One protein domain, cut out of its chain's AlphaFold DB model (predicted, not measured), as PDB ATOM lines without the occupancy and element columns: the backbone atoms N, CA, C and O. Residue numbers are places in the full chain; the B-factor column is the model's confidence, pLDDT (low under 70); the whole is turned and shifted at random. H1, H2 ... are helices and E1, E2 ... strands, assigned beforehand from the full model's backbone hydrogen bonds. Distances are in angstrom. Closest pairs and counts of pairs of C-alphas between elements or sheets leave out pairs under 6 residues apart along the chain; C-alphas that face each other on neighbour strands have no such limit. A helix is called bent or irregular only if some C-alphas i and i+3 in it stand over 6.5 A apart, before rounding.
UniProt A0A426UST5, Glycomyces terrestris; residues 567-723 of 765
ATOM      1  N   ASP A 567     315.618 240.988 232.148       98.00
ATOM      2  CA  ASP A 567     315.441 239.910 231.166       98.00
ATOM      3  C   ASP A 567     315.154 240.536 229.794       98.00
ATOM      4  O   ASP A 567     314.074 241.074 229.549       98.00
ATOM      5  N   MET A 568     316.158 240.539 228.924       98.38
ATOM      6  CA  MET A 568     316.143 241.151 227.598       98.38
ATOM      7  C   MET A 568     315.792 240.101 226.545       98.38
ATOM      8  O   MET A 568     316.584 239.209 226.255       98.38
ATOM      9  N   VAL A 569     314.615 240.212 225.944       98.62
ATOM     10  CA  VAL A 569     314.152 239.334 224.865       98.62
ATOM     11  C   VAL A 569     314.256 240.096 223.550       98.62
ATOM     12  O   VAL A 569     313.634 241.147 223.394       98.62
ATOM     13  N   VAL A 570     315.060 239.580 222.622       98.31
ATOM     14  CA  VAL A 570     315.276 240.164 221.295       98.31
ATOM     15  C   VAL A 570     314.715 239.213 220.252       98.31
ATOM     16  O   VAL A 570     315.247 238.121 220.065       98.31
ATOM     17  N   GLU A 571     313.670 239.630 219.548       97.50
ATOM     18  CA  GLU A 571     313.210 238.932 218.346       97.50
ATOM     19  C   GLU A 571     314.241 239.180 217.238       97.50
ATOM     20  O   GLU A 571     314.458 240.329 216.853       97.50
ATOM     21  N   ILE A 572     314.926 238.134 216.760       95.69
ATOM     22  CA  ILE A 572     315.980 238.262 215.736       95.69
ATOM     23  C   ILE A 572     315.525 237.803 214.347       95.69
ATOM     24  O   ILE A 572     315.927 238.419 213.364       95.69
ATOM     25  N   GLY A 573     314.681 236.769 214.240       89.06
ATOM     26  CA  GLY A 573     314.180 236.261 212.955       89.06
ATOM     27  C   GLY A 573     315.289 236.006 211.920       89.06
ATOM     28  O   GLY A 573     316.150 235.145 212.116       89.06
ATOM     29  N   ASP A 574     315.263 236.771 210.822       88.25
ATOM     30  CA  ASP A 574     316.233 236.764 209.711       88.25
ATOM     31  C   ASP A 574     317.293 237.888 209.770       88.25
ATOM     32  O   ASP A 574     317.976 238.153 208.780       88.25
ATOM     33  N   ALA A 575     317.455 238.561 210.913       91.81
ATOM     34  CA  ALA A 575     318.440 239.630 211.074       91.81
ATOM     35  C   ALA A 575     319.890 239.162 210.838       91.81
ATOM     36  O   ALA A 575     320.271 238.026 211.129       91.81
ATOM     37  N   ASN A 576     320.720 240.083 210.348       91.75
ATOM     38  CA  ASN A 576     322.157 239.885 210.192       91.75
ATOM     39  C   ASN A 576     322.823 239.766 211.574       91.75
ATOM     40  O   ASN A 576     322.474 240.505 212.499       91.75
ATOM     41  N   VAL A 577     323.826 238.894 211.708       93.00
ATOM     42  CA  VAL A 577     324.625 238.771 212.939       93.00
ATOM     43  C   VAL A 577     325.197 240.120 213.388       93.00
ATOM     44  O   VAL A 577     325.256 240.375 214.585       93.00
ATOM     45  N   ALA A 578     325.531 241.022 212.458       92.25
ATOM     46  CA  ALA A 578     326.012 242.366 212.780       92.25
ATOM     47  C   ALA A 578     324.958 243.248 213.486       92.25
ATOM     48  O   ALA A 578     325.319 244.022 214.372       92.25
ATOM     49  N   ASP A 579     323.672 243.115 213.142       92.75
ATOM     50  CA  ASP A 579     322.580 243.874 213.771       92.75
ATOM     51  C   ASP A 579     322.244 243.309 215.158       92.75
ATOM     52  O   ASP A 579     321.983 244.058 216.101       92.75
ATOM     53  N   VAL A 580     322.300 241.979 215.300       95.56
ATOM     54  CA  VAL A 580     322.178 241.287 216.591       95.56
ATOM     55  C   VAL A 580     323.341 241.672 217.514       95.56
ATOM     56  O   VAL A 580     323.118 242.026 218.668       95.56
ATOM     57  N   ASP A 581     324.576 241.684 217.004       95.44
ATOM     58  CA  ASP A 581     325.773 242.074 217.756       95.44
ATOM     59  C   ASP A 581     325.713 243.548 218.197       95.44
ATOM     60  O   ASP A 581     326.001 243.859 219.352       95.44
ATOM     61  N   ALA A 582     325.235 244.447 217.328       93.69
ATOM     62  CA  ALA A 582     324.998 245.856 217.650       93.69
ATOM     63  C   ALA A 582     323.891 246.083 218.697       93.69
ATOM     64  O   ALA A 582     323.927 247.089 219.410       93.69
ATOM     65  N   ALA A 583     322.924 245.172 218.819       94.88
ATOM     66  CA  ALA A 583     321.900 245.223 219.860       94.88
ATOM     67  C   ALA A 583     322.379 244.639 221.203       94.88
ATOM     68  O   ALA A 583     321.902 245.056 222.256       94.88
ATOM     69  N   VAL A 584     323.297 243.667 221.184       95.81
ATOM     70  CA  VAL A 584     323.591 242.797 222.339       95.81
ATOM     71  C   VAL A 584     324.958 243.076 222.974       95.81
ATOM     72  O   VAL A 584     325.041 243.234 224.196       95.81
ATOM     73  N   ALA A 585     326.033 243.186 222.186       94.44
ATOM     74  CA  ALA A 585     327.390 243.339 222.714       94.44
ATOM     75  C   ALA A 585     327.603 244.615 223.561       94.44
ATOM     76  O   ALA A 585     328.233 244.501 224.620       94.44
ATOM     77  N   PRO A 586     327.057 245.800 223.198       92.75
ATOM     78  CA  PRO A 586     327.190 247.007 224.019       92.75
ATOM     79  C   PRO A 586     326.592 246.845 225.423       92.75
ATOM     80  O   PRO A 586     327.197 247.277 226.402       92.75
ATOM     81  N   VAL A 587     325.447 246.162 225.546       93.88
ATOM     82  CA  VAL A 587     324.793 245.901 226.840       93.88
ATOM     83  C   VAL A 587     325.600 244.889 227.660       93.88
ATOM     84  O   VAL A 587     325.879 245.119 228.835       93.88
ATOM     85  N   LEU A 588     326.045 243.790 227.040       92.94
ATOM     86  CA  LEU A 588     326.819 242.739 227.713       92.94
ATOM     87  C   LEU A 588     328.198 243.203 228.207       92.94
ATOM     88  O   LEU A 588     328.686 242.664 229.206       92.94
ATOM     89  N   GLY A 589     328.836 244.148 227.513       89.75
ATOM     90  CA  GLY A 589     330.114 244.753 227.905       89.75
ATOM     91  C   GLY A 589     329.987 246.035 228.738       89.75
ATOM     92  O   GLY A 589     330.996 246.527 229.247       89.75
ATOM     93  N   GLY A 590     328.778 246.588 228.858       89.38
ATOM     94  CA  GLY A 590     328.504 247.892 229.454       89.38
ATOM     95  C   GLY A 590     328.201 247.884 230.958       89.38
ATOM     96  O   GLY A 590     328.189 246.831 231.604       89.38
ATOM     97  N   PRO A 591     327.907 249.066 231.541       89.62
ATOM     98  CA  PRO A 591     327.349 249.179 232.892       89.62
ATOM     99  C   PRO A 591     326.016 248.429 233.058       89.62
ATOM    100  O   PRO A 591     325.720 247.970 234.158       89.62
ATOM    101  N   ASP A 592     325.250 248.250 231.978       92.25
ATOM    102  CA  ASP A 592     323.960 247.547 231.972       92.25
ATOM    103  C   ASP A 592     324.090 246.003 231.998       92.25
ATOM    104  O   ASP A 592     323.095 245.287 231.891       92.25
ATOM    105  N   GLY A 593     325.304 245.463 232.174       91.81
ATOM    106  CA  GLY A 593     325.618 244.033 232.057       91.81
ATOM    107  C   GLY A 593     325.018 243.075 233.104       91.81
ATOM    108  O   GLY A 593     325.318 241.879 233.033       91.81
ATOM    109  N   ASP A 594     324.185 243.550 234.044       94.31
ATOM    110  CA  ASP A 594     323.318 242.730 234.922       94.31
ATOM    111  C   ASP A 594     322.039 242.313 234.166       94.31
ATOM    112  O   ASP A 594     320.902 242.631 234.527       94.31
ATOM    113  N   VAL A 595     322.258 241.630 233.044       95.25
ATOM    114  CA  VAL A 595     321.235 241.261 232.070       95.25
ATOM    115  C   VAL A 595     321.304 239.767 231.776       95.25
ATOM    116  O   VAL A 595     322.381 239.162 231.749       95.25
ATOM    117  N   ARG A 596     320.140 239.178 231.514       97.62
ATOM    118  CA  ARG A 596     319.999 237.918 230.788       97.62
ATOM    119  C   ARG A 596     319.382 238.234 229.437       97.62
ATOM    120  O   ARG A 596     318.408 238.972 229.378       97.62
ATOM    121  N   VAL A 597     319.949 237.702 228.365       98.31
ATOM    122  CA  VAL A 597     319.490 237.946 226.996       98.31
ATOM    123  C   VAL A 597     318.900 236.656 226.438       98.31
ATOM    124  O   VAL A 597     319.505 235.596 226.572       98.31
ATOM    125  N   THR A 598     317.744 236.725 225.787       98.56
ATOM    126  CA  THR A 598     317.190 235.625 224.990       98.56
ATOM    127  C   THR A 598     316.971 236.100 223.560       98.56
ATOM    128  O   THR A 598     316.180 237.010 223.324       98.56
ATOM    129  N   LEU A 599     317.682 235.485 222.618       98.50
ATOM    130  CA  LEU A 599     317.548 235.714 221.185       98.50
ATOM    131  C   LEU A 599     316.486 234.757 220.642       98.50
ATOM    132  O   LEU A 599     316.657 233.537 220.701       98.50
ATOM    133  N   VAL A 600     315.385 235.316 220.151       97.88
ATOM    134  CA  VAL A 600     314.227 234.568 219.662       97.88
ATOM    135  C   VAL A 600     314.307 234.454 218.146       97.88
ATOM    136  O   VAL A 600     314.270 235.446 217.416       97.88
ATOM    137  N   THR A 601     314.476 233.230 217.664       95.25
ATOM    138  CA  THR A 601     314.760 232.934 216.254       95.25
ATOM    139  C   THR A 601     313.497 232.805 215.405       95.25
ATOM    140  O   THR A 601     313.575 232.960 214.189       95.25
ATOM    141  N   GLY A 602     312.353 232.464 216.013       93.00
ATOM    142  CA  GLY A 602     311.125 232.069 215.314       93.00
ATOM    143  C   GLY A 602     311.188 230.688 214.637       93.00
ATOM    144  O   GLY A 602     310.241 230.304 213.953       93.00
ATOM    145  N   ARG A 603     312.297 229.947 214.786       88.56
ATOM    146  CA  ARG A 603     312.583 228.679 214.082       88.56
ATOM    147  C   ARG A 603     313.558 227.780 214.847       88.56
ATOM    148  O   ARG A 603     314.263 228.238 215.743       88.56
ATOM    149  N   GLY A 604     313.627 226.504 214.469       86.19
ATOM    150  CA  GLY A 604     314.636 225.580 214.995       86.19
ATOM    151  C   GLY A 604     316.085 226.002 214.672       86.19
ATOM    152  O   GLY A 604     316.286 226.950 213.905       86.19
ATOM    153  N   PRO A 605     317.090 225.300 215.235       84.62
ATOM    154  CA  PRO A 605     318.508 225.580 214.997       84.62
ATOM    155  C   PRO A 605     318.870 225.585 213.510       84.62
ATOM    156  O   PRO A 605     318.249 224.875 212.710       84.62
ATOM    157  N   ALA A 606     319.883 226.359 213.128       83.25
ATOM    158  CA  ALA A 606     320.239 226.488 211.722       83.25
ATOM    159  C   ALA A 606     320.749 225.159 211.117       83.25
ATOM    160  O   ALA A 606     321.482 224.405 211.763       83.25
ATOM    161  N   PRO A 607     320.418 224.855 209.848       78.94
ATOM    162  CA  PRO A 607     320.858 223.616 209.221       78.94
ATOM    163  C   PRO A 607     322.377 223.615 209.003       78.94
ATOM    164  O   PRO A 607     322.935 224.533 208.396       78.94
ATOM    165  N   HIS A 608     323.045 222.543 209.434       74.12
ATOM    166  CA  HIS A 608     324.458 222.276 209.140       74.12
ATOM    167  C   HIS A 608     324.638 221.626 207.756       74.12
ATOM    168  O   HIS A 608     325.214 220.547 207.620       74.12
ATOM    169  N   ASP A 609     324.123 222.283 206.717       73.56
ATOM    170  CA  ASP A 609     324.368 221.885 205.332       73.56
ATOM    171  C   ASP A 609     325.782 222.294 204.877       73.56
ATOM    172  O   ASP A 609     326.253 223.406 205.126       73.56
ATOM    173  N   ARG A 610     326.460 221.382 204.172       71.56
ATOM    174  CA  ARG A 610     327.799 221.586 203.610       71.56
ATOM    175  C   ARG A 610     327.782 222.385 202.303       71.56
ATOM    176  O   ARG A 610     328.798 222.998 201.980       71.56
ATOM    177  N   ALA A 611     326.684 222.373 201.546       66.69
ATOM    178  CA  ALA A 611     326.591 223.068 200.263       66.69
ATOM    179  C   ALA A 611     326.372 224.583 200.425       66.69
ATOM    180  O   ALA A 611     326.897 225.361 199.632       66.69
ATOM    181  N   SER A 612     325.658 225.004 201.471       63.69
ATOM    182  CA  SER A 612     325.165 226.378 201.641       63.69
ATOM    183  C   SER A 612     325.754 227.146 202.839       63.69
ATOM    184  O   SER A 612     325.219 228.175 203.252       63.69
ATOM    185  N   ILE A 613     326.897 226.689 203.381       70.69
ATOM    186  CA  ILE A 613     327.570 227.265 204.569       70.69
ATOM    187  C   ILE A 613     327.637 228.801 204.521       70.69
ATOM    188  O   ILE A 613     327.211 229.452 205.476       70.69
ATOM    189  N   LEU A 614     328.154 229.354 203.415       73.00
ATOM    190  CA  LEU A 614     328.422 230.789 203.226       73.00
ATOM    191  C   LEU A 614     327.231 231.587 202.670       73.00
ATOM    192  O   LEU A 614     327.192 232.804 202.819       73.00
ATOM    193  N   ALA A 615     326.298 230.916 201.994       65.75
ATOM    194  CA  ALA A 615     325.142 231.521 201.346       65.75
ATOM    195  C   ALA A 615     324.017 230.481 201.297       65.75
ATOM    196  O   ALA A 615     324.096 229.511 200.542       65.75
ATOM    197  N   GLY A 616     323.003 230.670 202.139       68.81
ATOM    198  CA  GLY A 616     321.896 229.738 202.312       68.81
ATOM    199  C   GLY A 616     321.082 230.018 203.561       68.81
ATOM    200  O   GLY A 616     321.468 230.834 204.405       68.81
ATOM    201  N   ASP A 617     319.977 229.295 203.694       70.56
ATOM    202  CA  ASP A 617     319.063 229.449 204.817       70.56
ATOM    203  C   ASP A 617     319.778 229.180 206.148       70.56
ATOM    204  O   ASP A 617     320.599 228.264 206.298       70.56
ATOM    205  N   GLY A 618     319.513 230.055 207.117       79.44
ATOM    206  CA  GLY A 618     320.175 230.038 208.415       79.44
ATOM    207  C   GLY A 618     321.650 230.464 208.416       79.44
ATOM    208  O   GLY A 618     322.261 230.374 209.471       79.44
ATOM    209  N   ALA A 619     322.248 230.961 207.322       85.75
ATOM    210  CA  ALA A 619     323.657 231.398 207.332       85.75
ATOM    211  C   ALA A 619     323.954 232.480 208.386       85.75
ATOM    212  O   ALA A 619     324.965 232.392 209.080       85.75
ATOM    213  N   GLN A 620     323.053 233.451 208.558       90.62
ATOM    214  CA  GLN A 620     323.156 234.451 209.629       90.62
ATOM    215  C   GLN A 620     322.907 233.840 211.015       90.62
ATOM    216  O   GLN A 620     323.633 234.143 211.958       90.62
ATOM    217  N   LEU A 621     321.943 232.920 211.126       90.94
ATOM    218  CA  LEU A 621     321.643 232.236 212.383       90.94
ATOM    219  C   LEU A 621     322.831 231.381 212.865       90.94
ATOM    220  O   LEU A 621     323.181 231.492 214.031       90.94
ATOM    221  N   ARG A 622     323.539 230.666 211.976       90.62
ATOM    222  CA  ARG A 622     324.787 229.940 212.305       90.62
ATOM    223  C   ARG A 622     325.857 230.857 212.906       90.62
ATOM    224  O   ARG A 622     326.579 230.449 213.810       90.62
ATOM    225  N   LEU A 623     325.965 232.095 212.416       91.50
ATOM    226  CA  LEU A 623     326.915 233.079 212.947       91.50
ATOM    227  C   LEU A 623     326.476 233.624 214.314       91.50
ATOM    228  O   LEU A 623     327.330 233.843 215.166       91.50
ATOM    229  N   VAL A 624     325.171 233.800 214.551       93.88
ATOM    230  CA  VAL A 624     324.624 234.153 215.875       93.88
ATOM    231  C   VAL A 624     324.803 233.001 216.876       93.88
ATOM    232  O   VAL A 624     325.200 233.242 218.015       93.88
ATOM    233  N   GLU A 625     324.554 231.760 216.455       93.19
ATOM    234  CA  GLU A 625     324.721 230.539 217.253       93.19
ATOM    235  C   GLU A 625     326.178 230.343 217.700       93.19
ATOM    236  O   GLU A 625     326.420 230.150 218.890       93.19
ATOM    237  N   GLU A 626     327.151 230.476 216.792       92.81
ATOM    238  CA  GLU A 626     328.587 230.391 217.113       92.81
ATOM    239  C   GLU A 626     329.055 231.558 218.007       92.81
ATOM    240  O   GLU A 626     329.812 231.359 218.956       92.81
ATOM    241  N   LEU A 627     328.593 232.785 217.732       94.00
ATOM    242  CA  LEU A 627     328.999 233.993 218.462       94.00
ATOM    243  C   LEU A 627     328.492 234.014 219.910       94.00
ATOM    244  O   LEU A 627     329.219 234.438 220.810       94.00
ATOM    245  N   TYR A 628     327.247 233.583 220.131       95.81
ATOM    246  CA  TYR A 628     326.552 233.744 221.411       95.81
ATOM    247  C   TYR A 628     326.249 232.436 222.156       95.81
ATOM    248  O   TYR A 628     325.996 232.491 223.359       95.81
ATOM    249  N   GLY A 629     326.361 231.263 221.524       93.81
ATOM    250  CA  GLY A 629     326.106 229.951 222.146       93.81
ATOM    251  C   GLY A 629     327.041 229.569 223.304       93.81
ATOM    252  O   GLY A 629     326.845 228.532 223.945       93.81
ATOM    253  N   HIS A 630     328.056 230.389 223.593       94.19
ATOM    254  CA  HIS A 630     329.001 230.212 224.701       94.19
ATOM    255  C   HIS A 630     329.062 231.403 225.684       94.19
ATOM    256  O   HIS A 630     329.810 231.341 226.662       94.19
ATOM    257  N   GLU A 631     328.259 232.460 225.501       95.06
ATOM    258  CA  GLU A 631     328.078 233.495 226.531       95.06
ATOM    259  C   GLU A 631     327.009 233.045 227.534       95.06
ATOM    260  O   GLU A 631     325.825 232.971 227.227       95.06
ATOM    261  N   SER A 632     327.439 232.804 228.773       94.75
ATOM    262  CA  SER A 632     326.618 232.400 229.924       94.75
ATOM    263  C   SER A 632     325.327 233.200 230.169       94.75
ATOM    264  O   SER A 632     324.390 232.682 230.778       94.75
ATOM    265  N   ARG A 633     325.284 234.466 229.742       95.94
ATOM    266  CA  ARG A 633     324.147 235.384 229.897       95.94
ATOM    267  C   ARG A 633     323.168 235.351 228.725       95.94
ATOM    268  O   ARG A 633     322.064 235.871 228.879       95.94
ATOM    269  N   VAL A 634     323.545 234.770 227.587       97.75
ATOM    270  CA  VAL A 634     322.715 234.706 226.378       97.75
ATOM    271  C   VAL A 634     322.096 233.315 226.236       97.75
ATOM    272  O   VAL A 634     322.699 232.288 226.539       97.75
ATOM    273  N   ARG A 635     320.850 233.285 225.776       97.00
ATOM    274  CA  ARG A 635     320.096 232.094 225.385       97.00
ATOM    275  C   ARG A 635     319.628 232.279 223.948       97.00
ATOM    276  O   ARG A 635     319.295 233.394 223.558       97.00
ATOM    277  N   ILE A 636     319.554 231.196 223.185       96.69
ATOM    278  CA  ILE A 636     318.964 231.181 221.841       96.69
ATOM    279  C   ILE A 636     317.774 230.223 221.896       96.69
ATOM    280  O   ILE A 636     317.901 229.121 222.431       96.69
ATOM    281  N   ALA A 637     316.607 230.662 221.427       95.94
ATOM    282  CA  ALA A 637     315.354 229.922 221.556       95.94
ATOM    283  C   ALA A 637     314.427 230.152 220.355       95.94
ATOM    284  O   ALA A 637     314.384 231.240 219.792       95.94
ATOM    285  N   GLU A 638     313.621 229.145 220.011       95.62
ATOM    286  CA  GLU A 638     312.610 229.252 218.946       95.62
ATOM    287  C   GLU A 638     311.537 230.310 219.255       95.62
ATOM    288  O   GLU A 638     311.036 230.978 218.353       95.62
ATOM    289  N   LYS A 639     311.182 230.454 220.537       96.56
ATOM    290  CA  LYS A 639     310.085 231.291 221.033       96.56
ATOM    291  C   LYS A 639     310.536 232.118 222.237       96.56
ATOM    292  O   LYS A 639     311.406 231.684 222.995       96.56
ATOM    293  N   ALA A 640     309.905 233.274 222.436       95.38
ATOM    294  CA  ALA A 640     310.100 234.096 223.625       95.38
ATOM    295  C   ALA A 640     309.789 233.300 224.912       95.38
ATOM    296  O   ALA A 640     308.804 232.559 224.945       95.38
ATOM    297  N   PRO A 641     310.594 233.445 225.981       95.06
ATOM    298  CA  PRO A 641     310.347 232.760 227.244       95.06
ATOM    299  C   PRO A 641     309.183 233.410 227.999       95.06
ATOM    300  O   PRO A 641     308.953 234.619 227.879       95.06
ATOM    301  N   GLU A 642     308.505 232.638 228.848       93.69
ATOM    302  CA  GLU A 642     307.565 233.186 229.833       93.69
ATOM    303  C   GLU A 642     308.262 234.180 230.787       93.69
ATOM    304  O   GLU A 642     309.479 234.090 230.982       93.69
ATOM    305  N   PRO A 643     307.548 235.163 231.369       92.69
ATOM    306  CA  PRO A 643     308.138 236.107 232.316       92.69
ATOM    307  C   PRO A 643     308.662 235.405 233.572       92.69
ATOM    308  O   PRO A 643     307.904 234.772 234.301       92.69
ATOM    309  N   ASP A 644     309.956 235.562 233.848       95.69
ATOM    310  CA  ASP A 644     310.574 235.114 235.094       95.69
ATOM    311  C   ASP A 644     310.130 236.031 236.251       95.69
ATOM    312  O   ASP A 644     310.516 237.204 236.273       95.69
ATOM    313  N   PRO A 645     309.330 235.538 237.216       95.12
ATOM    314  CA  PRO A 645     308.761 236.371 238.270       95.12
ATOM    315  C   PRO A 645     309.805 236.852 239.287       95.12
ATOM    316  O   PRO A 645     309.487 237.701 240.114       95.12
ATOM    317  N   ALA A 646     311.041 236.341 239.255       95.25
ATOM    318  CA  ALA A 646     312.118 236.846 240.099       95.25
ATOM    319  C   ALA A 646     312.833 238.063 239.488       95.25
ATOM    320  O   ALA A 646     313.486 238.807 240.220       95.25
ATOM    321  N   VAL A 647     312.731 238.305 238.176       97.62
ATOM    322  CA  VAL A 647     313.429 239.415 237.502       97.62
ATOM    323  C   VAL A 647     312.545 240.666 237.512       97.62
ATOM    324  O   VAL A 647     311.402 240.583 237.068       97.62
ATOM    325  N   PRO A 648     313.018 241.835 237.987       97.31
ATOM    326  CA  PRO A 648     312.142 242.984 238.232       97.31
ATOM    327  C   PRO A 648     311.780 243.776 236.968       97.31
ATOM    328  O   PRO A 648     310.785 244.504 236.974       97.31
ATOM    329  N   TYR A 649     312.559 243.627 235.890       98.25
ATOM    330  CA  TYR A 649     312.341 244.320 234.622       98.25
ATOM    331  C   TYR A 649     312.489 243.375 233.427       98.25
ATOM    332  O   TYR A 649     313.480 242.653 233.315       98.25
ATOM    333  N   ARG A 650     311.543 243.423 232.487       98.38
ATOM    334  CA  ARG A 650     311.627 242.716 231.202       98.38
ATOM    335  C   ARG A 650     311.755 243.728 230.070       98.38
ATOM    336  O   ARG A 650     310.926 244.626 229.957       98.38
ATOM    337  N   PHE A 651     312.781 243.592 229.236       98.69
ATOM    338  CA  PHE A 651     312.970 244.417 228.045       98.69
ATOM    339  C   PHE A 651     312.625 243.599 226.798       98.69
ATOM    340  O   PHE A 651     313.262 242.589 226.523       98.69
ATOM    341  N   LEU A 652     311.599 244.017 226.061       98.44
ATOM    342  CA  LEU A 652     311.159 243.415 224.806       98.44
ATOM    343  C   LEU A 652     311.655 244.274 223.641       98.44
ATOM    344  O   LEU A 652     311.240 245.429 223.498       98.44
ATOM    345  N   LEU A 653     312.506 243.704 222.795       97.56
ATOM    346  CA  LEU A 653     313.042 244.338 221.595       97.56
ATOM    347  C   LEU A 653     312.562 243.557 220.352       97.56
ATOM    348  O   LEU A 653     313.149 242.529 220.018       97.56
ATOM    349  N   PRO A 654     311.494 244.006 219.660       96.56
ATOM    350  CA  PRO A 654     310.808 243.214 218.628       96.56
ATOM    351  C   PRO A 654     311.515 243.166 217.259       96.56
ATOM    352  O   PRO A 654     310.982 242.591 216.315       96.56
ATOM    353  N   ARG A 655     312.694 243.785 217.136       94.94
ATOM    354  CA  ARG A 655     313.710 243.550 216.092       94.94
ATOM    355  C   ARG A 655     315.044 244.146 216.560       94.94
ATOM    356  O   ARG A 655     314.996 245.131 217.303       94.94
ATOM    357  N   PRO A 656     316.220 243.664 216.117       94.62
ATOM    358  CA  PRO A 656     317.489 244.253 216.536       94.62
ATOM    359  C   PRO A 656     317.618 245.708 216.066       94.62
ATOM    360  O   PRO A 656     317.243 246.050 214.941       94.62
ATOM    361  N   VAL A 657     318.156 246.561 216.936       93.38
ATOM    362  CA  VAL A 657     318.589 247.932 216.633       93.38
ATOM    363  C   VAL A 657     319.906 248.189 217.368       93.38
ATOM    364  O   VAL A 657     320.091 247.618 218.444       93.38
ATOM    365  N   PRO A 658     320.805 249.051 216.858       93.06
ATOM    366  CA  PRO A 658     322.027 249.391 217.574       93.06
ATOM    367  C   PRO A 658     321.705 249.983 218.949       93.06
ATOM    368  O   PRO A 658     320.960 250.961 219.034       93.06
ATOM    369  N   LEU A 659     322.254 249.416 220.022       94.62
ATOM    370  CA  LEU A 659     322.128 249.956 221.377       94.62
ATOM    371  C   LEU A 659     323.444 250.593 221.831       94.62
ATOM    372  O   LEU A 659     324.527 250.240 221.373       94.62
ATOM    373  N   ARG A 660     323.334 251.539 222.764       93.00
ATOM    374  CA  ARG A 660     324.470 252.061 223.538       93.00
ATOM    375  C   ARG A 660     324.640 251.268 224.826       93.00
ATOM    376  O   ARG A 660     323.635 250.811 225.380       93.00
ATOM    377  N   ALA A 661     325.856 251.201 225.353       91.62
ATOM    378  CA  ALA A 661     326.198 250.482 226.584       91.62
ATOM    379  C   ALA A 661     325.417 250.897 227.860       91.62
ATOM    380  O   ALA A 661     325.485 250.191 228.865       91.62
ATOM    381  N   ASP A 662     324.690 252.022 227.832       92.44
ATOM    382  CA  ASP A 662     323.885 252.575 228.935       92.44
ATOM    383  C   ASP A 662     322.362 252.625 228.662       92.44
ATOM    384  O   ASP A 662     321.619 253.315 229.371       92.44
ATOM    385  N   SER A 663     321.890 251.993 227.582       94.44
ATOM    386  CA  SER A 663     320.526 252.196 227.068       94.44
ATOM    387  C   SER A 663     319.433 251.715 228.020       94.44
ATOM    388  O   SER A 663     318.443 252.423 228.217       94.44
ATOM    389  N   LEU A 664     319.619 250.554 228.652       95.38
ATOM    390  CA  LEU A 664     318.690 250.038 229.657       95.38
ATOM    391  C   LEU A 664     318.778 250.895 230.920       95.38
ATOM    392  O   LEU A 664     317.750 251.274 231.473       95.38
ATOM    393  N   GLY A 665     319.983 251.300 231.326       94.94
ATOM    394  CA  GLY A 665     320.218 252.209 232.441       94.94
ATOM    395  C   GLY A 665     319.539 253.570 232.260       94.94
ATOM    396  O   GLY A 665     319.017 254.124 233.229       94.94
ATOM    397  N   ARG A 666     319.480 254.113 231.037       96.44
ATOM    398  CA  ARG A 666     318.711 255.331 230.718       96.44
ATOM    399  C   ARG A 666     317.198 255.095 230.773       96.44
ATOM    400  O   ARG A 666     316.501 255.921 231.366       96.44
ATOM    401  N   MET A 667     316.689 253.986 230.231       97.62
ATOM    402  CA  MET A 667     315.257 253.649 230.313       97.62
ATOM    403  C   MET A 667     314.798 253.395 231.759       97.62
ATOM    404  O   MET A 667     313.761 253.909 232.169       97.62
ATOM    405  N   LEU A 668     315.594 252.679 232.560       96.25
ATOM    406  CA  LEU A 668     315.341 252.422 233.982       96.25
ATOM    407  C   LEU A 668     315.333 253.721 234.801       96.25
ATOM    408  O   LEU A 668     314.438 253.921 235.618       96.25
ATOM    409  N   LYS A 669     316.266 254.649 234.543       95.81
ATOM    410  CA  LYS A 669     316.270 255.982 235.179       95.81
ATOM    411  C   LYS A 669     315.020 256.799 234.840       95.81
ATOM    412  O   LYS A 669     314.548 257.534 235.702       95.81
ATOM    413  N   LEU A 670     314.475 256.684 233.624       97.31
ATOM    414  CA  LEU A 670     313.170 257.275 233.301       97.31
ATOM    415  C   LEU A 670     312.047 256.568 234.074       97.31
ATOM    416  O   LEU A 670     311.249 257.250 234.707       97.31
ATOM    417  N   MET A 671     312.006 255.232 234.032       96.81
ATOM    418  CA  MET A 671     310.961 254.419 234.660       96.81
ATOM    419  C   MET A 671     310.843 254.688 236.164       96.81
ATOM    420  O   MET A 671     309.735 254.848 236.661       96.81
ATOM    421  N   GLU A 672     311.967 254.776 236.877       93.56
ATOM    422  CA  GLU A 672     311.997 255.116 238.303       93.56
ATOM    423  C   GLU A 672     311.596 256.577 238.554       93.56
ATOM    424  O   GLU A 672     310.805 256.839 239.446       93.56
ATOM    425  N   ARG A 673     312.071 257.537 237.746       94.81
ATOM    426  CA  ARG A 673     311.797 258.976 237.953       94.81
ATOM    427  C   ARG A 673     310.319 259.363 237.805       94.81
ATOM    428  O   ARG A 673     309.929 260.418 238.293       94.81
ATOM    429  N   VAL A 674     309.518 258.563 237.100       94.81
ATOM    430  CA  VAL A 674     308.062 258.777 236.958       94.81
ATOM    431  C   VAL A 674     307.232 257.612 237.525       94.81
ATOM    432  O   VAL A 674     306.035 257.525 237.262       94.81
ATOM    433  N   ASP A 675     307.880 256.707 238.268       93.12
ATOM    434  CA  ASP A 675     307.340 255.462 238.840       93.12
ATOM    435  C   ASP A 675     306.552 254.565 237.860       93.12
ATOM    436  O   ASP A 675     305.674 253.804 238.266       93.12
ATOM    437  N   ALA A 676     306.843 254.631 236.559       96.94
ATOM    438  CA  ALA A 676     306.076 253.910 235.546       96.94
ATOM    439  C   ALA A 676     306.166 252.383 235.717       96.94
ATOM    440  O   ALA A 676     307.187 251.827 236.136       96.94
ATOM    441  N   GLY A 677     305.094 251.694 235.321       97.81
ATOM    442  CA  GLY A 677     305.066 250.244 235.134       97.81
ATOM    443  C   GLY A 677     305.436 249.813 233.709       97.81
ATOM    444  O   GLY A 677     305.869 248.680 233.509       97.81
ATOM    445  N   LEU A 678     305.309 250.718 232.732       98.62
ATOM    446  CA  LEU A 678     305.649 250.503 231.323       98.62
ATOM    447  C   LEU A 678     306.401 251.716 230.753       98.62
ATOM    448  O   LEU A 678     305.938 252.851 230.858       98.62
ATOM    449  N   VAL A 679     307.528 251.470 230.088       98.69
ATOM    450  CA  VAL A 679     308.188 252.442 229.205       98.69
ATOM    451  C   VAL A 679     308.184 251.880 227.789       98.69
ATOM    452  O   VAL A 679     308.711 250.794 227.558       98.69
ATOM    453  N   THR A 680     307.635 252.613 226.826       98.44
ATOM    454  CA  THR A 680     307.739 252.277 225.395       98.44
ATOM    455  C   THR A 680     308.798 253.141 224.717       98.44
ATOM    456  O   THR A 680     308.950 254.304 225.073       98.44
ATOM    457  N   ALA A 681     309.498 252.621 223.715       97.12
ATOM    458  CA  ALA A 681     310.464 253.374 222.919       97.12
ATOM    459  C   ALA A 681     310.240 253.119 221.427       97.12
ATOM    460  O   ALA A 681     310.178 251.967 220.989       97.12
ATOM    461  N   ALA A 682     310.124 254.188 220.639       94.00
ATOM    462  CA  ALA A 682     309.971 254.072 219.195       94.00
ATOM    463  C   ALA A 682     311.223 253.442 218.561       94.00
ATOM    464  O   ALA A 682     312.356 253.798 218.896       94.00
ATOM    465  N   ILE A 683     311.014 252.527 217.612       90.88
ATOM    466  CA  ILE A 683     312.067 251.996 216.741       90.88
ATOM    467  C   ILE A 683     311.643 252.178 215.274       90.88
ATOM    468  O   ILE A 683     310.454 252.048 214.971       90.88
ATOM    469  N   PRO A 684     312.564 252.478 214.338       81.56
ATOM    470  CA  PRO A 684     312.191 252.690 212.942       81.56
ATOM    471  C   PRO A 684     311.548 251.441 212.323       81.56
ATOM    472  O   PRO A 684     312.092 250.342 212.453       81.56
ATOM    473  N   GLY A 685     310.425 251.609 211.619       81.19
ATOM    474  CA  GLY A 685     309.816 250.554 210.799       81.19
ATOM    475  C   GLY A 685     309.314 249.318 211.559       81.19
ATOM    476  O   GLY A 685     309.315 248.233 210.990       81.19
ATOM    477  N   GLY A 686     308.921 249.443 212.830       83.94
ATOM    478  CA  GLY A 686     308.394 248.321 213.613       83.94
ATOM    479  C   GLY A 686     307.579 248.754 214.838       83.94
ATOM    480  O   GLY A 686     307.512 249.948 215.137       83.94
ATOM    481  N   PRO A 687     306.951 247.801 215.555       93.00
ATOM    482  CA  PRO A 687     306.316 248.076 216.842       93.00
ATOM    483  C   PRO A 687     307.365 248.540 217.871       93.00
ATOM    484  O   PRO A 687     308.521 248.124 217.782       93.00
ATOM    485  N   PRO A 688     307.000 249.387 218.850       96.00
ATOM    486  CA  PRO A 688     307.957 249.945 219.800       96.00
ATOM    487  C   PRO A 688     308.600 248.864 220.677       96.00
ATOM    488  O   PRO A 688     307.954 247.890 221.070       96.00
ATOM    489  N   ALA A 689     309.860 249.084 221.052       97.88
ATOM    490  CA  ALA A 689     310.487 248.338 222.136       97.88
ATOM    491  C   ALA A 689     309.824 248.705 223.476       97.88
ATOM    492  O   ALA A 689     309.301 249.812 223.642       97.88
ATOM    493  N   ARG A 690     309.828 247.783 224.440       98.12
ATOM    494  CA  ARG A 690     309.121 247.934 225.724       98.12
ATOM    495  C   ARG A 690     310.037 247.563 226.879       98.12
ATOM    496  O   ARG A 690     310.686 246.528 226.827       98.12
ATOM    497  N   LEU A 691     310.046 248.361 227.939       98.69
ATOM    498  CA  LEU A 691     310.576 247.983 229.244       98.69
ATOM    499  C   LEU A 691     309.396 247.883 230.215       98.69
ATOM    500  O   LEU A 691     308.679 248.858 230.439       98.69
ATOM    501  N   GLU A 692     309.189 246.697 230.770       98.56
ATOM    502  CA  GLU A 692     308.053 246.331 231.614       98.56
ATOM    503  C   GLU A 692     308.530 246.084 233.048       98.56
ATOM    504  O   GLU A 692     309.482 245.334 233.265       98.56
ATOM    505  N   ARG A 693     307.870 246.694 234.039       98.06
ATOM    506  CA  ARG A 693     308.102 246.426 235.465       98.06
ATOM    507  C   ARG A 693     307.314 245.182 235.867       98.06
ATOM    508  O   ARG A 693     306.080 245.202 235.838       98.06
ATOM    509  N   THR A 694     307.998 244.120 236.283       97.62
ATOM    510  CA  THR A 694     307.380 242.809 236.559       97.62
ATOM    511  C   THR A 694     306.265 242.908 237.599       97.62
ATOM    512  O   THR A 694     305.151 242.474 237.316       97.62
ATOM    513  N   ALA A 695     306.503 243.608 238.714       96.69
ATOM    514  CA  ALA A 695     305.496 243.902 239.743       96.69
ATOM    515  C   ALA A 695     304.191 244.527 239.201       96.69
ATOM    516  O   ALA A 695     303.094 244.173 239.642       96.69
ATOM    517  N   ALA A 696     304.289 245.439 238.228       97.19
ATOM    518  CA  ALA A 696     303.131 246.125 237.658       97.19
ATOM    519  C   ALA A 696     302.305 245.187 236.768       97.19
ATOM    520  O   ALA A 696     301.086 245.090 236.923       97.19
ATOM    521  N   PHE A 697     302.969 244.445 235.878       97.56
ATOM    522  CA  PHE A 697     302.309 243.476 235.002       97.56
ATOM    523  C   PHE A 697     301.807 242.236 235.757       97.56
ATOM    524  O   PHE A 697     300.793 241.661 235.365       97.56
ATOM    525  N   ALA A 698     302.457 241.833 236.853       96.31
ATOM    526  CA  ALA A 698     301.971 240.776 237.738       96.31
ATOM    527  C   ALA A 698     300.660 241.182 238.429       96.31
ATOM    528  O   ALA A 698     299.663 240.470 238.289       96.31
ATOM    529  N   ARG A 699     300.601 242.371 239.058       96.00
ATOM    530  CA  ARG A 699     299.349 242.879 239.653       96.00
ATOM    531  C   ARG A 699     298.248 243.042 238.601       96.00
ATOM    532  O   ARG A 699     297.113 242.647 238.847       96.00
ATOM    533  N   ALA A 700     298.571 243.552 237.411       96.56
ATOM    534  CA  ALA A 700     297.599 243.676 236.325       96.56
ATOM    535  C   ALA A 700     297.014 242.314 235.899       96.56
ATOM    536  O   ALA A 700     295.794 242.184 235.801       96.56
ATOM    537  N   ARG A 701     297.850 241.276 235.722       94.88
ATOM    538  CA  ARG A 701     297.382 239.902 235.443       94.88
ATOM    539  C   ARG A 701     296.528 239.340 236.580       94.88
ATOM    540  O   ARG A 701     295.545 238.662 236.313       94.88
ATOM    541  N   HIS A 702     296.843 239.650 237.834       92.75
ATOM    542  CA  HIS A 702     296.025 239.213 238.969       92.75
ATOM    543  C   HIS A 702     294.629 239.859 238.979       92.75
ATOM    544  O   HIS A 702     293.638 239.169 239.230       92.75
ATOM    545  N   ILE A 703     294.525 241.152 238.646       92.19
ATOM    546  CA  ILE A 703     293.252 241.897 238.617       92.19
ATOM    547  C   ILE A 703     292.376 241.495 237.412       92.19
ATOM    548  O   ILE A 703     291.206 241.176 237.607       92.19
ATOM    549  N   VAL A 704     292.914 241.477 236.179       90.06
ATOM    550  CA  VAL A 704     292.124 241.275 234.931       90.06
ATOM    551  C   VAL A 704     292.465 240.002 234.136       90.06
ATOM    552  O   VAL A 704     292.059 239.844 232.980       90.06
ATOM    553  N   GLY A 705     293.232 239.080 234.717       81.31
ATOM    554  CA  GLY A 705     293.664 237.822 234.096       81.31
ATOM    555  C   GLY A 705     294.764 238.003 233.045       81.31
ATOM    556  O   GLY A 705     295.887 237.532 233.218       81.31
ATOM    557  N   GLY A 706     294.456 238.689 231.941       80.62
ATOM    558  CA  GLY A 706     295.385 238.811 230.809       80.62
ATOM    559  C   GLY A 706     294.983 239.731 229.653       80.62
ATOM    560  O   GLY A 706     295.800 239.946 228.763       80.62
ATOM    561  N   THR A 707     293.772 240.299 229.637       85.62
ATOM    562  CA  THR A 707     293.362 241.260 228.591       85.62
ATOM    563  C   THR A 707     293.499 242.698 229.093       85.62
ATOM    564  O   THR A 707     293.310 242.959 230.275       85.62
ATOM    565  N   GLY A 708     293.874 243.639 228.218       91.31
ATOM    566  CA  GLY A 708     293.993 245.060 228.583       91.31
ATOM    567  C   GLY A 708     295.119 245.403 229.574       91.31
ATOM    568  O   GLY A 708     295.067 246.467 230.187       91.31
ATOM    569  N   LEU A 709     296.130 244.536 229.738       95.69
ATOM    570  CA  LEU A 709     297.188 244.696 230.751       95.69
ATOM    571  C   LEU A 709     297.861 246.075 230.717       95.69
ATOM    572  O   LEU A 709     297.985 246.694 231.766       95.69
ATOM    573  N   ASP A 710     298.217 246.589 229.537       96.75
ATOM    574  CA  ASP A 710     298.827 247.917 229.376       96.75
ATOM    575  C   ASP A 710     297.951 249.052 229.931       96.75
ATOM    576  O   ASP A 710     298.462 249.966 230.572       96.75
ATOM    577  N   GLN A 711     296.631 248.980 229.732       95.75
ATOM    578  CA  GLN A 711     295.683 249.974 230.243       95.75
ATOM    579  C   GLN A 711     295.574 249.899 231.772       95.75
ATOM    580  O   GLN A 711     295.516 250.930 232.440       95.75
ATOM    581  N   VAL A 712     295.587 248.688 232.337       96.62
ATOM    582  CA  VAL A 712     295.602 248.495 233.793       96.62
ATOM    583  C   VAL A 712     296.921 249.001 234.376       96.62
ATOM    584  O   VAL A 712     296.889 249.812 235.294       96.62
ATOM    585  N   VAL A 713     298.071 248.621 233.810       98.19
ATOM    586  CA  VAL A 713     299.408 249.097 234.217       98.19
ATOM    587  C   VAL A 713     299.512 250.623 234.146       98.19
ATOM    588  O   VAL A 713     300.018 251.237 235.088       98.19
ATOM    589  N   ALA A 714     298.983 251.252 233.093       97.12
ATOM    590  CA  ALA A 714     298.921 252.707 232.980       97.12
ATOM    591  C   ALA A 714     298.074 253.359 234.091       97.12
ATOM    592  O   ALA A 714     298.418 254.449 234.535       97.12
ATOM    593  N   GLY A 715     297.023 252.688 234.576       95.81
ATOM    594  CA  GLY A 715     296.199 253.158 235.696       95.81
ATOM    595  C   GLY A 715     296.800 252.911 237.088       95.81
ATOM    596  O   GLY A 715     296.742 253.797 237.933       95.81
ATOM    597  N   ILE A 716     297.387 251.733 237.348       95.81
ATOM    598  CA  ILE A 716     297.906 251.371 238.687       95.81
ATOM    599  C   ILE A 716     299.386 251.708 238.922       95.81
ATOM    600  O   ILE A 716     299.828 251.676 240.067       95.81
ATOM    601  N   TRP A 717     300.164 252.029 237.888       96.44
ATOM    602  CA  TRP A 717     301.570 252.448 238.026       96.44
ATOM    603  C   TRP A 717     301.911 253.662 237.156       96.44
ATOM    604  O   TRP A 717     302.603 254.570 237.617       96.44
ATOM    605  N   GLY A 718     301.401 253.693 235.924       96.81
ATOM    606  CA  GLY A 718     301.709 254.708 234.918       96.81
ATOM    607  C   GLY A 718     302.470 254.126 233.727       96.81
ATOM    608  O   GLY A 718     303.123 253.083 233.828       96.81
ATOM    609  N   ALA A 719     302.397 254.814 232.590       97.81
ATOM    610  CA  ALA A 719     303.132 254.481 231.372       97.81
ATOM    611  C   ALA A 719     303.791 255.738 230.783       97.81
ATOM    612  O   ALA A 719     303.290 256.846 230.965       97.81
ATOM    613  N   THR A 720     304.924 255.583 230.094       98.19
ATOM    614  CA  THR A 720     305.664 256.710 229.501       98.19
ATOM    615  C   THR A 720     306.447 256.305 228.245       98.19
ATOM    616  O   THR A 720     306.566 255.119 227.929       98.19
ATOM    617  N   VAL A 721     306.985 257.293 227.527       97.62
ATOM    618  CA  VAL A 721     307.743 257.117 226.279       97.62
ATOM    619  C   VAL A 721     309.210 257.502 226.486       97.62
ATOM    620  O   VAL A 721     309.514 258.495 227.148       97.62
ATOM    621  N   PHE A 722     310.124 256.713 225.922       97.06
ATOM    622  CA  PHE A 722     311.563 256.957 225.924       97.06
ATOM    623  C   PHE A 722     312.078 257.225 224.508       97.06
ATOM    624  O   PHE A 722     312.001 256.363 223.631       97.06
ATOM    625  N   GLU A 723     312.664 258.405 224.317       93.06
ATOM    626  CA  GLU A 723     313.258 258.832 223.050       93.06
ATOM    627  C   GLU A 723     314.748 258.477 222.956       93.06
ATOM    628  O   GLU A 723     315.476 258.488 223.951       93.06
TER     629      GLU A 723
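This is residues 567 to 723 of the 765 residues of a protein of Glycomyces terrestris (UniProt A0A426UST5). One twisted sheet of seven strands makes the core, with H1, H2 and H3 packed over one face of it. At one end of the long axis H4 and H5 make a small head of two helices, about perpendicular to each other, and at the other end residues 601 to 618, a long stretch with no named element, loop out past H2. The printed part has 157 residues with five named helices and seven named strands, in the order E1 H1 E2 H2 E3 E4 H3 E5 E6 H4 H5 E7, and the class is mixed, helices and strands. The sheet runs E3 E2 E1 E4 E6 E5 E7 and is mixed, with E6 antiparallel to its neighbours E4 and E5 and the other neighbour pairs parallel. The whole is compact, with a radius of gyration of the C-alphas of 16.7 A, and elongated, spanning 56 by 32 by 31 A.

E1, residues 567 to 571, is an inner strand. H1, residues 577 to 589, is on the sheet at a height over the sheet of 10.2 A, over E1 and over E2, residues 595 to 600; on the local plane it stands at 3 degrees to E2, along the strands. E1 and E2 are parallel, with N 568 and O 596 2.8 A apart, within hydrogen-bond range. H2, residues 619 to 628, touches H1 at a shallow tilt of 12 degrees, the same way; H1 touches H2 with residues 577 to 580 alone, and the closest C-alphas of the two, those of Val 577 and Val 624, are 5.5 A apart. E3, residues 634 to 637, is an edge strand parallel to E2, with N 635 and O 597 at 2.8 A. E1, H1, E2 and E2, H2, E3 are strand-helix-strand units, two parallel neighbour strands with a helix between, each with a right-handed crossover. E4, residues 649 to 653, is parallel to E1, with N 569 and O 651 at 2.8 A. H3, residues 663 to 673, is on the same face as H1, at a height over the sheet of 8.7 A. It lies over E5, residues 678 to 681, and E6, residues 689 to 693, slantwise to the strands at 42 degrees to E5 on the local plane. E5 and E6 form a hairpin, with N 679 and O 691 at 2.9 A; E6 and E4 have N 652 and O 690 at 2.8 A. E4, H3, E5 is a split strand-helix-strand unit, with E6 between its strands in the sheet and a left-handed crossover. H4, residues 694 to 704, touches H5, residues 709 to 716, with the C-alphas of Ala 700 and Leu 709 closest at 5.7 A; they stand at 78 degrees, about perpendicular, and each only grazes the sheet. E7, residues 719 to 721, is the other edge strand, parallel to E5, with N 720 and O 678 at 3.0 A. H2 and H3 are apart. Every O i to N i+4 pair is within hydrogen-bond range in H2, H3, H4 and H5, and 7 of 9 are in H1.

E1 begins at C-alpha 567, (315.441, 239.910, 231.166), and spans 13.0 A. H1 spans 17.0 A and is irregular, but only just: C-alphas 583 and 586 are 7.0 A apart. E2 spans 15.7 A, H2 14.6 A, E3 10.0 A, E4 13.0 A and H3 15.5 A, from C-alpha 663 at (320.526, 252.196, 227.068). E5 spans 10.1 A, E6 13.7 A, H4 15.4 A and H5 10.4 A. E7 spans 7.4 A and ends at C-alpha 721, (307.743, 257.117, 226.279).

The two C-alphas farthest apart, of Ala 611 and Ile 716, are 55.7 A apart. The printed part has no cut. The links E2 to H2, 18 residues, and E3 to E4, 11 residues, are long. The mean pLDDT of the printed part is 92.6, and residues 611 to 612 and 615 to 616 are under 70.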